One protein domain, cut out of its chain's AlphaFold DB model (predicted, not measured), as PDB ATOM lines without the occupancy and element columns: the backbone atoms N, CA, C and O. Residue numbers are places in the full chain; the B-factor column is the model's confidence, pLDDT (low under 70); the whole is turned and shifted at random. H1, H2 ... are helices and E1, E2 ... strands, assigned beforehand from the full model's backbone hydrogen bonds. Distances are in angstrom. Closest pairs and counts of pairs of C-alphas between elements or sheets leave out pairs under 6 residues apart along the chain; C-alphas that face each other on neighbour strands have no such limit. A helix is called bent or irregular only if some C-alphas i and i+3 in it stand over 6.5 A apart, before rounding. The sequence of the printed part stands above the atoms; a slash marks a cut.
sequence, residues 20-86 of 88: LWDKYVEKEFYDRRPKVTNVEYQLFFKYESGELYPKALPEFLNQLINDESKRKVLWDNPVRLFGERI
ATOM      1  N   LEU A  20      19.710 127.371 155.554       94.12
ATOM      2  CA  LEU A  20      20.575 126.370 156.191       94.12
ATOM      3  C   LEU A  20      21.810 126.073 155.323       94.12
ATOM      4  O   LEU A  20      22.949 126.164 155.781       94.12
ATOM      5  N   TRP A  21      21.589 125.758 154.049       93.00
ATOM      6  CA  TRP A  21      22.661 125.376 153.132       93.00
ATOM      7  C   TRP A  21      23.569 126.551 152.759       93.00
ATOM      8  O   TRP A  21      24.773 126.370 152.593       93.00
ATOM      9  N   ASP A  22      23.029 127.768 152.680       93.31
ATOM     10  CA  ASP A  22      23.820 128.968 152.392       93.31
ATOM     11  C   ASP A  22      24.781 129.327 153.531       93.31
ATOM     12  O   ASP A  22      25.832 129.918 153.282       93.31
ATOM     13  N   LYS A  23      24.424 128.984 154.773       95.75
ATOM     14  CA  LYS A  23      25.197 129.344 155.967       95.75
ATOM     15  C   LYS A  23      26.255 128.322 156.353       95.75
ATOM     16  O   LYS A  23      27.296 128.717 156.871       95.75
ATOM     17  N   TYR A  24      25.970 127.035 156.160       96.31
ATOM     18  CA  TYR A  24      26.739 125.976 156.821       96.31
ATOM     19  C   TYR A  24      27.488 125.036 155.878       96.31
ATOM     20  O   TYR A  24      28.274 124.230 156.362       96.31
ATOM     21  N   VAL A  25      27.304 125.137 154.558       96.12
ATOM     22  CA  VAL A  25      28.083 124.327 153.607       96.12
ATOM     23  C   VAL A  25      29.517 124.834 153.518       96.12
ATOM     24  O   VAL A  25      29.772 126.028 153.357       96.12
ATOM     25  N   GLU A  26      30.467 123.908 153.575       97.06
ATOM     26  CA  GLU A  26      31.886 124.194 153.452       97.06
ATOM     27  C   GLU A  26      32.222 124.781 152.079       97.06
ATOM     28  O   GLU A  26      31.659 124.407 151.048       97.06
ATOM     29  N   LYS A  27      33.218 125.673 152.048       96.56
ATOM     30  CA  LYS A  27      33.618 126.392 150.830       96.56
ATOM     31  C   LYS A  27      33.910 125.466 149.642       96.56
ATOM     32  O   LYS A  27      33.589 125.823 148.516       96.56
ATOM     33  N   GLU A  28      34.498 124.295 149.887       96.19
ATOM     34  CA  GLU A  28      34.813 123.303 148.846       96.19
ATOM     35  C   GLU A  28      33.562 122.745 148.141       96.19
ATOM     36  O   GLU A  28      33.624 122.374 146.970       96.19
ATOM     37  N   PHE A  29      32.410 122.726 148.818       91.88
ATOM     38  CA  PHE A  29      31.165 122.140 148.308       91.88
ATOM     39  C   PHE A  29      30.061 123.168 148.051       91.88
ATOM     40  O   PHE A  29      28.974 122.794 147.611       91.88
ATOM     41  N   TYR A  30      30.327 124.453 148.289       90.75
ATOM     42  CA  TYR A  30      29.322 125.518 148.269       90.75
ATOM     43  C   TYR A  30      28.519 125.578 146.963       90.75
ATOM     44  O   TYR A  30      27.302 125.759 146.988       90.75
ATOM     45  N   ASP A  31      29.170 125.347 145.823       90.44
ATOM     46  CA  ASP A  31      28.531 125.398 144.502       90.44
ATOM     47  C   ASP A  31      27.621 124.195 144.207       90.44
ATOM     48  O   ASP A  31      26.830 124.232 143.266       90.44
ATOM     49  N   ARG A  32      27.701 123.134 145.021       87.50
ATOM     50  CA  ARG A  32      26.909 121.898 144.896       87.50
ATOM     51  C   ARG A  32      25.720 121.841 145.854       87.50
ATOM     52  O   ARG A  32      25.001 120.844 145.863       87.50
ATOM     53  N   ARG A  33      25.535 122.859 146.696       90.44
ATOM     54  CA  ARG A  33      24.461 122.881 147.693       90.44
ATOM     55  C   ARG A  33      23.074 122.982 147.037       90.44
ATOM     56  O   ARG A  33      22.961 123.556 145.952       90.44
ATOM     57  N   PRO A  34      22.005 122.517 147.706       88.88
ATOM     58  CA  PRO A  34      20.643 122.840 147.303       88.88
ATOM     59  C   PRO A  34      20.429 124.355 147.320       88.88
ATOM     60  O   PRO A  34      20.671 125.012 148.331       88.88
ATOM     61  N   LYS A  35      19.969 124.914 146.202       88.69
ATOM     62  CA  LYS A  35      19.673 126.344 146.086       88.69
ATOM     63  C   LYS A  35      18.171 126.545 146.112       88.69
ATOM     64  O   LYS A  35      17.491 126.213 145.141       88.69
ATOM     65  N   VAL A  36      17.656 127.062 147.219       90.25
ATOM     66  CA  VAL A  36      16.233 127.378 147.366       90.25
ATOM     67  C   VAL A  36      15.947 128.687 146.626       90.25
ATOM     68  O   VAL A  36      16.501 129.729 146.958       90.25
ATOM     69  N   THR A  37      15.103 128.639 145.598       89.69
ATOM     70  CA  THR A  37      14.704 129.802 144.787       89.69
ATOM     71  C   THR A  37      13.410 130.442 145.269       89.69
ATOM     72  O   THR A  37      13.191 131.627 145.033       89.69
ATOM     73  N   ASN A  38      12.543 129.677 145.937       89.75
ATOM     74  CA  ASN A  38      11.324 130.195 146.544       89.75
ATOM     75  C   ASN A  38      10.875 129.317 147.720       89.75
ATOM     76  O   ASN A  38      11.124 128.112 147.730       89.75
ATOM     77  N   VAL A  39      10.157 129.916 148.668       89.69
ATOM     78  CA  VAL A  39       9.507 129.222 149.783       89.69
ATOM     79  C   VAL A  39       8.021 129.548 149.747       89.69
ATOM     80  O   VAL A  39       7.612 130.669 150.039       89.69
ATOM     81  N   GLU A  40       7.198 128.564 149.401       89.62
ATOM     82  CA  GLU A  40       5.748 128.724 149.350       89.62
ATOM     83  C   GLU A  40       5.100 128.178 150.616       89.62
ATOM     84  O   GLU A  40       5.381 127.060 151.053       89.62
ATOM     85  N   TYR A  41       4.229 128.991 151.220       86.81
ATOM     86  CA  TYR A  41       3.482 128.647 152.435       86.81
ATOM     87  C   TYR A  41       4.357 128.152 153.597       86.81
ATOM     88  O   TYR A  41       3.888 127.388 154.433       86.81
ATOM     89  N   GLN A  42       5.630 128.566 153.633       80.38
ATOM     90  CA  GLN A  42       6.627 128.131 154.623       80.38
ATOM     91  C   GLN A  42       6.904 126.614 154.636       80.38
ATOM     92  O   GLN A  42       7.598 126.137 155.528       80.38
ATOM     93  N   LEU A  43       6.400 125.867 153.647       80.56
ATOM     94  CA  LEU A  43       6.470 124.404 153.606       80.56
ATOM     95  C   LEU A  43       7.112 123.886 152.317       80.56
ATOM     96  O   LEU A  43       7.844 122.904 152.341       80.56
ATOM     97  N   PHE A  44       6.858 124.538 151.183       83.94
ATOM     98  CA  PHE A  44       7.316 124.050 149.887       83.94
ATOM     99  C   PHE A  44       8.529 124.833 149.413       83.94
ATOM    100  O   PHE A  44       8.431 126.013 149.069       83.94
ATOM    101  N   PHE A  45       9.677 124.165 149.368       89.19
ATOM    102  CA  PHE A  45      10.896 124.738 148.812       89.19
ATOM    103  C   PHE A  45      10.935 124.460 147.317       89.19
ATOM    104  O   PHE A  45      10.934 123.308 146.877       89.19
ATOM    105  N   LYS A  46      10.977 125.529 146.526       86.69
ATOM    106  CA  LYS A  46      11.347 125.440 145.118       86.69
ATOM    107  C   LYS A  46      12.854 125.528 145.044       86.69
ATOM    108  O   LYS A  46      13.444 126.446 145.604       86.69
ATOM    109  N   TYR A  47      13.460 124.579 144.353       85.56
ATOM    110  CA  TYR A  47      14.895 124.564 144.129       85.56
ATOM    111  C   TYR A  47      15.212 125.098 142.733       85.56
ATOM    112  O   TYR A  47      14.382 125.016 141.824       85.56
ATOM    113  N   GLU A  48      16.393 125.692 142.566       85.44
ATOM    114  CA  GLU A  48      16.927 126.015 141.241       85.44
ATOM    115  C   GLU A  48      16.939 124.746 140.382       85.44
ATOM    116  O   GLU A  48      17.210 123.655 140.889       85.44
ATOM    117  N   SER A  49      16.633 124.890 139.087       68.50
ATOM    118  CA  SER A  49      16.774 123.792 138.134       68.50
ATOM    119  C   SER A  49      18.245 123.396 138.054       68.50
ATOM    120  O   SER A  49      19.051 124.012 137.363       68.50
ATOM    121  N   GLY A  50      18.579 122.362 138.802       62.00
ATOM    122  CA  GLY A  50      19.790 121.590 138.684       62.00
ATOM    123  C   GLY A  50      19.353 120.151 138.825       62.00
ATOM    124  O   GLY A  50      18.636 119.806 139.765       62.00
ATOM    125  N   GLU A  51      19.733 119.298 137.881       58.47
ATOM    126  CA  GLU A  51      19.610 117.873 138.132       58.47
ATOM    127  C   GLU A  51      20.428 117.597 139.402       58.47
ATOM    128  O   GLU A  51      21.646 117.770 139.400       58.47
ATOM    129  N   LEU A  52      19.767 117.186 140.496       60.53
ATOM    130  CA  LEU A  52      20.438 116.721 141.724       60.53
ATOM    131  C   LEU A  52      21.511 115.676 141.389       60.53
ATOM    132  O   LEU A  52      22.484 115.493 142.120       60.53
ATOM    133  N   TYR A  53      21.328 115.009 140.249       68.88
ATOM    134  CA  TYR A  53      22.276 114.091 139.675       68.88
ATOM    135  C   TYR A  53      22.166 114.102 138.135       68.88
ATOM    136  O   TYR A  53      21.371 113.347 137.575       68.88
ATOM    137  N   PRO A  54      22.954 114.928 137.414       72.19
ATOM    138  CA  PRO A  54      22.800 115.106 135.963       72.19
ATOM    139  C   PRO A  54      23.157 113.872 135.135       72.19
ATOM    140  O   PRO A  54      22.904 113.769 133.938       72.19
ATOM    141  N   LYS A  55      23.771 112.893 135.793       81.31
ATOM    142  CA  LYS A  55      24.123 111.607 135.209       81.31
ATOM    143  C   LYS A  55      23.107 110.518 135.535       81.31
ATOM    144  O   LYS A  55      23.319 109.389 135.113       81.31
ATOM    145  N   ALA A  56      22.004 110.830 136.227       84.44
ATOM    146  CA  ALA A  56      21.020 109.836 136.662       84.44
ATOM    147  C   ALA A  56      20.495 109.002 135.497       84.44
ATOM    148  O   ALA A  56      20.541 107.776 135.548       84.44
ATOM    149  N   LEU A  57      20.041 109.664 134.429       86.38
ATOM    150  CA  LEU A  57      19.491 108.965 133.276       86.38
ATOM    151  C   LEU A  57      20.578 108.195 132.497       86.38
ATOM    152  O   LEU A  57      20.388 106.996 132.291       86.38
ATOM    153  N   PRO A  58      21.730 108.789 132.118       91.25
ATOM    154  CA  PRO A  58      22.809 108.037 131.474       91.25
ATOM    155  C   PRO A  58      23.321 106.840 132.290       91.25
ATOM    156  O   PRO A  58      23.518 105.760 131.735       91.25
ATOM    157  N   GLU A  59      23.525 106.997 133.600       93.25
ATOM    158  CA  GLU A  59      24.015 105.918 134.467       93.25
ATOM    159  C   GLU A  59      22.976 104.808 134.623       93.25
ATOM    160  O   GLU A  59      23.334 103.637 134.511       93.25
ATOM    161  N   PHE A  60      21.694 105.154 134.785       93.25
ATOM    162  CA  PHE A  60      20.602 104.179 134.802       93.25
ATOM    163  C   PHE A  60      20.527 103.380 133.494       93.25
ATOM    164  O   PHE A  60      20.437 102.151 133.509       93.25
ATOM    165  N   LEU A  61      20.615 104.056 132.344       93.12
ATOM    166  CA  LEU A  61      20.561 103.402 131.036       93.12
ATOM    167  C   LEU A  61      21.758 102.471 130.782       93.12
ATOM    168  O   LEU A  61      21.602 101.483 130.065       93.12
ATOM    169  N   ASN A  62      22.911 102.731 131.402       95.88
ATOM    170  CA  ASN A  62      24.107 101.888 131.310       95.88
ATOM    171  C   ASN A  62      24.103 100.680 132.262       95.88
ATOM    172  O   ASN A  62      25.009  99.847 132.193       95.88
ATOM    173  N   GLN A  63      23.112 100.551 133.149       95.31
ATOM    174  CA  GLN A  63      23.018  99.389 134.031       95.31
ATOM    175  C   GLN A  63      22.773  98.101 133.230       95.31
ATOM    176  O   GLN A  63      22.115  98.108 132.183       95.31
ATOM    177  N   LEU A  64      23.259  96.975 133.771       96.50
ATOM    178  CA  LEU A  64      23.080  95.608 133.251       96.50
ATOM    179  C   LEU A  64      21.642  95.096 133.468       96.50
ATOM    180  O   LEU A  64      21.405  94.022 134.015       96.50
ATOM    181  N   ILE A  65      20.676  95.906 133.060       95.31
ATOM    182  CA  ILE A  65      19.242  95.648 133.086       95.31
ATOM    183  C   ILE A  65      18.793  95.573 131.625       95.31
ATOM    184  O   ILE A  65      19.244  96.368 130.797       95.31
ATOM    185  N   ASN A  66      17.920  94.625 131.290       96.75
ATOM    186  CA  ASN A  66      17.385  94.535 129.933       96.75
ATOM    187  C   ASN A  66      16.446  95.719 129.614       96.75
ATOM    188  O   ASN A  66      15.893  96.364 130.512       96.75
ATOM    189  N   ASP A  67      16.245  95.992 128.327       96.25
ATOM    190  CA  ASP A  67      15.485  97.165 127.878       96.25
ATOM    191  C   ASP A  67      13.995  97.103 128.248       96.25
ATOM    192  O   ASP A  67      13.382  98.136 128.523       96.25
ATOM    193  N   GLU A  68      13.414  95.902 128.344       96.88
ATOM    194  CA  GLU A  68      12.028  95.716 128.788       96.88
ATOM    195  C   GLU A  68      11.845  96.182 130.242       96.88
ATOM    196  O   GLU A  68      10.911  96.918 130.568       96.88
ATOM    197  N   SER A  69      12.770  95.806 131.124       97.12
ATOM    198  CA  SER A  69      12.792  96.233 132.519       97.12
ATOM    199  C   SER A  69      13.060  97.735 132.649       97.12
ATOM    200  O   SER A  69      12.396  98.391 133.453       97.12
ATOM    201  N   LYS A  70      13.952  98.314 131.831       96.31
ATOM    202  CA  LYS A  70      14.173  99.775 131.797       96.31
ATOM    203  C   LYS A  70      12.901 100.527 131.401       96.31
ATOM    204  O   LYS A  70      12.534 101.488 132.075       96.31
ATOM    205  N   ARG A  71      12.180 100.059 130.373       95.00
ATOM    206  CA  ARG A  71      10.889 100.630 129.942       95.00
ATOM    207  C   ARG A  71       9.837 100.569 131.050       95.00
ATOM    208  O   ARG A  71       9.129 101.550 131.274       95.00
ATOM    209  N   LYS A  72       9.767  99.454 131.782       95.25
ATOM    210  CA  LYS A  72       8.845  99.311 132.916       95.25
ATOM    211  C   LYS A  72       9.131 100.315 134.027       95.25
ATOM    212  O   LYS A  72       8.199 100.917 134.552       95.25
ATOM    213  N   VAL A  73      10.403 100.496 134.376       93.81
ATOM    214  CA  VAL A  73      10.834 101.431 135.426       93.81
ATOM    215  C   VAL A  73      10.573 102.880 135.021       93.81
ATOM    216  O   VAL A  73       9.977 103.621 135.797       93.81
ATOM    217  N   LEU A  74      10.992 103.273 133.817       92.38
ATOM    218  CA  LEU A  74      10.906 104.665 133.369       92.38
ATOM    219  C   LEU A  74       9.493 105.080 132.952       92.38
ATOM    220  O   LEU A  74       9.181 106.267 133.010       92.38
ATOM    221  N   TRP A  75       8.652 104.138 132.510       90.44
ATOM    222  CA  TRP A  75       7.373 104.474 131.885       90.44
ATOM    223  C   TRP A  75       6.195 103.641 132.378       90.44
ATOM    224  O   TRP A  75       5.290 104.195 133.000       90.44
ATOM    225  N   ASP A  76       6.187 102.324 132.142       92.69
ATOM    226  CA  ASP A  76       4.952 101.544 132.319       92.69
ATOM    227  C   ASP A  76       4.436 101.575 133.764       92.69
ATOM    228  O   ASP A  76       3.234 101.712 133.993       92.69
ATOM    229  N   ASN A  77       5.333 101.479 134.751       93.31
ATOM    230  CA  ASN A  77       4.951 101.516 136.160       93.31
ATOM    231  C   ASN A  77       4.477 102.913 136.600       93.31
ATOM    232  O   ASN A  77       3.381 102.988 137.162       93.31
ATOM    233  N   PRO A  78       5.222 104.013 136.349       88.38
ATOM    234  CA  PRO A  78       4.736 105.358 136.644       88.38
ATOM    235  C   PRO A  78       3.407 105.693 135.966       88.38
ATOM    236  O   PRO A  78       2.503 106.192 136.628       88.38
ATOM    237  N   VAL A  79       3.242 105.375 134.679       88.44
ATOM    238  CA  VAL A  79       1.990 105.638 133.951       88.44
ATOM    239  C   VAL A  79       0.835 104.843 134.552       88.44
ATOM    240  O   VAL A  79      -0.243 105.390 134.750       88.44
ATOM    241  N   ARG A  80       1.051 103.577 134.922       86.81
ATOM    242  CA  ARG A  80       0.021 102.773 135.592       86.81
ATOM    243  C   ARG A  80      -0.389 103.336 136.958       86.81
ATOM    244  O   ARG A  80      -1.537 103.170 137.349       86.81
ATOM    245  N   LEU A  81       0.537 103.945 137.700       83.88
ATOM    246  CA  LEU A  81       0.283 104.458 139.053       83.88
ATOM    247  C   LEU A  81      -0.244 105.899 139.072       83.88
ATOM    248  O   LEU A  81      -1.048 106.246 139.933       83.88
ATOM    249  N   PHE A  82       0.218 106.737 138.146       83.19
ATOM    250  CA  PHE A  82      -0.008 108.184 138.164       83.19
ATOM    251  C   PHE A  82      -0.649 108.727 136.883       83.19
ATOM    252  O   PHE A  82      -1.097 109.869 136.881       83.19
ATOM    253  N   GLY A  83      -0.702 107.946 135.801       73.38
ATOM    254  CA  GLY A  83      -1.043 108.415 134.455       73.38
ATOM    255  C   GLY A  83      -2.392 109.120 134.365       73.38
ATOM    256  O   GLY A  83      -2.452 110.207 133.802       73.38
ATOM    257  N   GLU A  84      -3.443 108.591 134.998       73.69
ATOM    258  CA  GLU A  84      -4.773 109.228 135.009       73.69
ATOM    259  C   GLU A  84      -4.781 110.628 135.653       73.69
ATOM    260  O   GLU A  84      -5.631 111.446 135.309       73.69
ATOM    261  N   ARG A  85      -3.831 110.919 136.558       65.44
ATOM    262  CA  ARG A  85      -3.680 112.218 137.243       65.44
ATOM    263  C   ARG A  85      -2.789 113.213 136.494       65.44
ATOM    264  O   ARG A  85      -2.703 114.356 136.923       65.44
ATOM    265  N   ILE A  86      -2.064 112.764 135.468       60.00
ATOM    266  CA  ILE A  86      -1.068 113.568 134.740       60.00
ATOM    267  C   ILE A  86      -1.566 113.932 133.333       60.00
ATOM    268  O   ILE A  86      -1.168 114.960 132.793       60.00
TER     269      ILE A  86
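What this domain is: This is residues 20 to 86 of the 88 residues of an uncharacterized protein of Dehalococcoidia bacterium (UniProt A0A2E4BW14). The printed part makes a flat, open U: a small hairpin of two strands, E1 and E2, forms one arm, the long helix H3 forms the other, and the chain from residue 48 to residue 66, with the short helix H2 in it, runs along the base. H1, a very short helix at the beginning, lies beyond the hairpin on the side away from H3, and the space between the arms is empty. The printed part has 67 residues with three named helices and two named strands, in the order H1, E1, E2, H2, H3; the sheet E1 - E2 is antiparallel, and the class is mixed, helices and strands. The whole is extended, with a radius of gyration of the C-alphas of 17.2 A and spans of 45 by 32 by 14 A.

How they stand to each other: H1, residues 20 to 24, touches no helix. A long link of 11 residues joins it to E1, residues 36 to 40. E1 and E2, residues 44 to 47, form a hairpin over a tight link, antiparallel with 159 degrees between their directions. C-alphas 38 and 46 face each other at 5.0 A. N 37 and O 46, at 2.7 A, and N 46 and O 38, at 2.9 A, are within hydrogen-bond range. H1 and E2 are apart. H2, residues 56 to 61, and H3, residues 67 to 86, are close but not clearly touching; their closest C-alphas, those of Leu 61 and Lys 70, are 7.4 A apart. Their lines stand at a steep tilt of 48 degrees, and they run opposite ways. H3 is apart from H1, E1 and E2. In H1 and H2 every O i to N i+4 pair is within hydrogen-bond range; in H3 it is 12 of 16.

Where its parts are: H1 begins at C-alpha 20, at (20.575, 126.370, 156.191), and is 6.2 A long from first to last C-alpha. E1 measures 10.8 A, E2 9.5 A and H2 8.6 A. H3 measures 24.3 A, from C-alpha 67 at (15.485, 97.165, 127.878) to C-alpha 86 at (-1.068, 113.568, 134.740). H3 has a kink of 46 degrees near residue 80, and it is irregular: C-alphas 81 and 84 are 8.0 A apart.

The domain as a whole: The two C-alphas farthest apart are those of Lys 23 and Glu 68, at 45.2 A. Residues 62 to 67, of which 67 belongs to H3, stand free. The printed part has no cut; the link from H1 to E1 is long, and that from E2 to H2 is short. The mean pLDDT of the printed part is 87.3, and it is under 70 at residues 49 to 53 and 85 to 86.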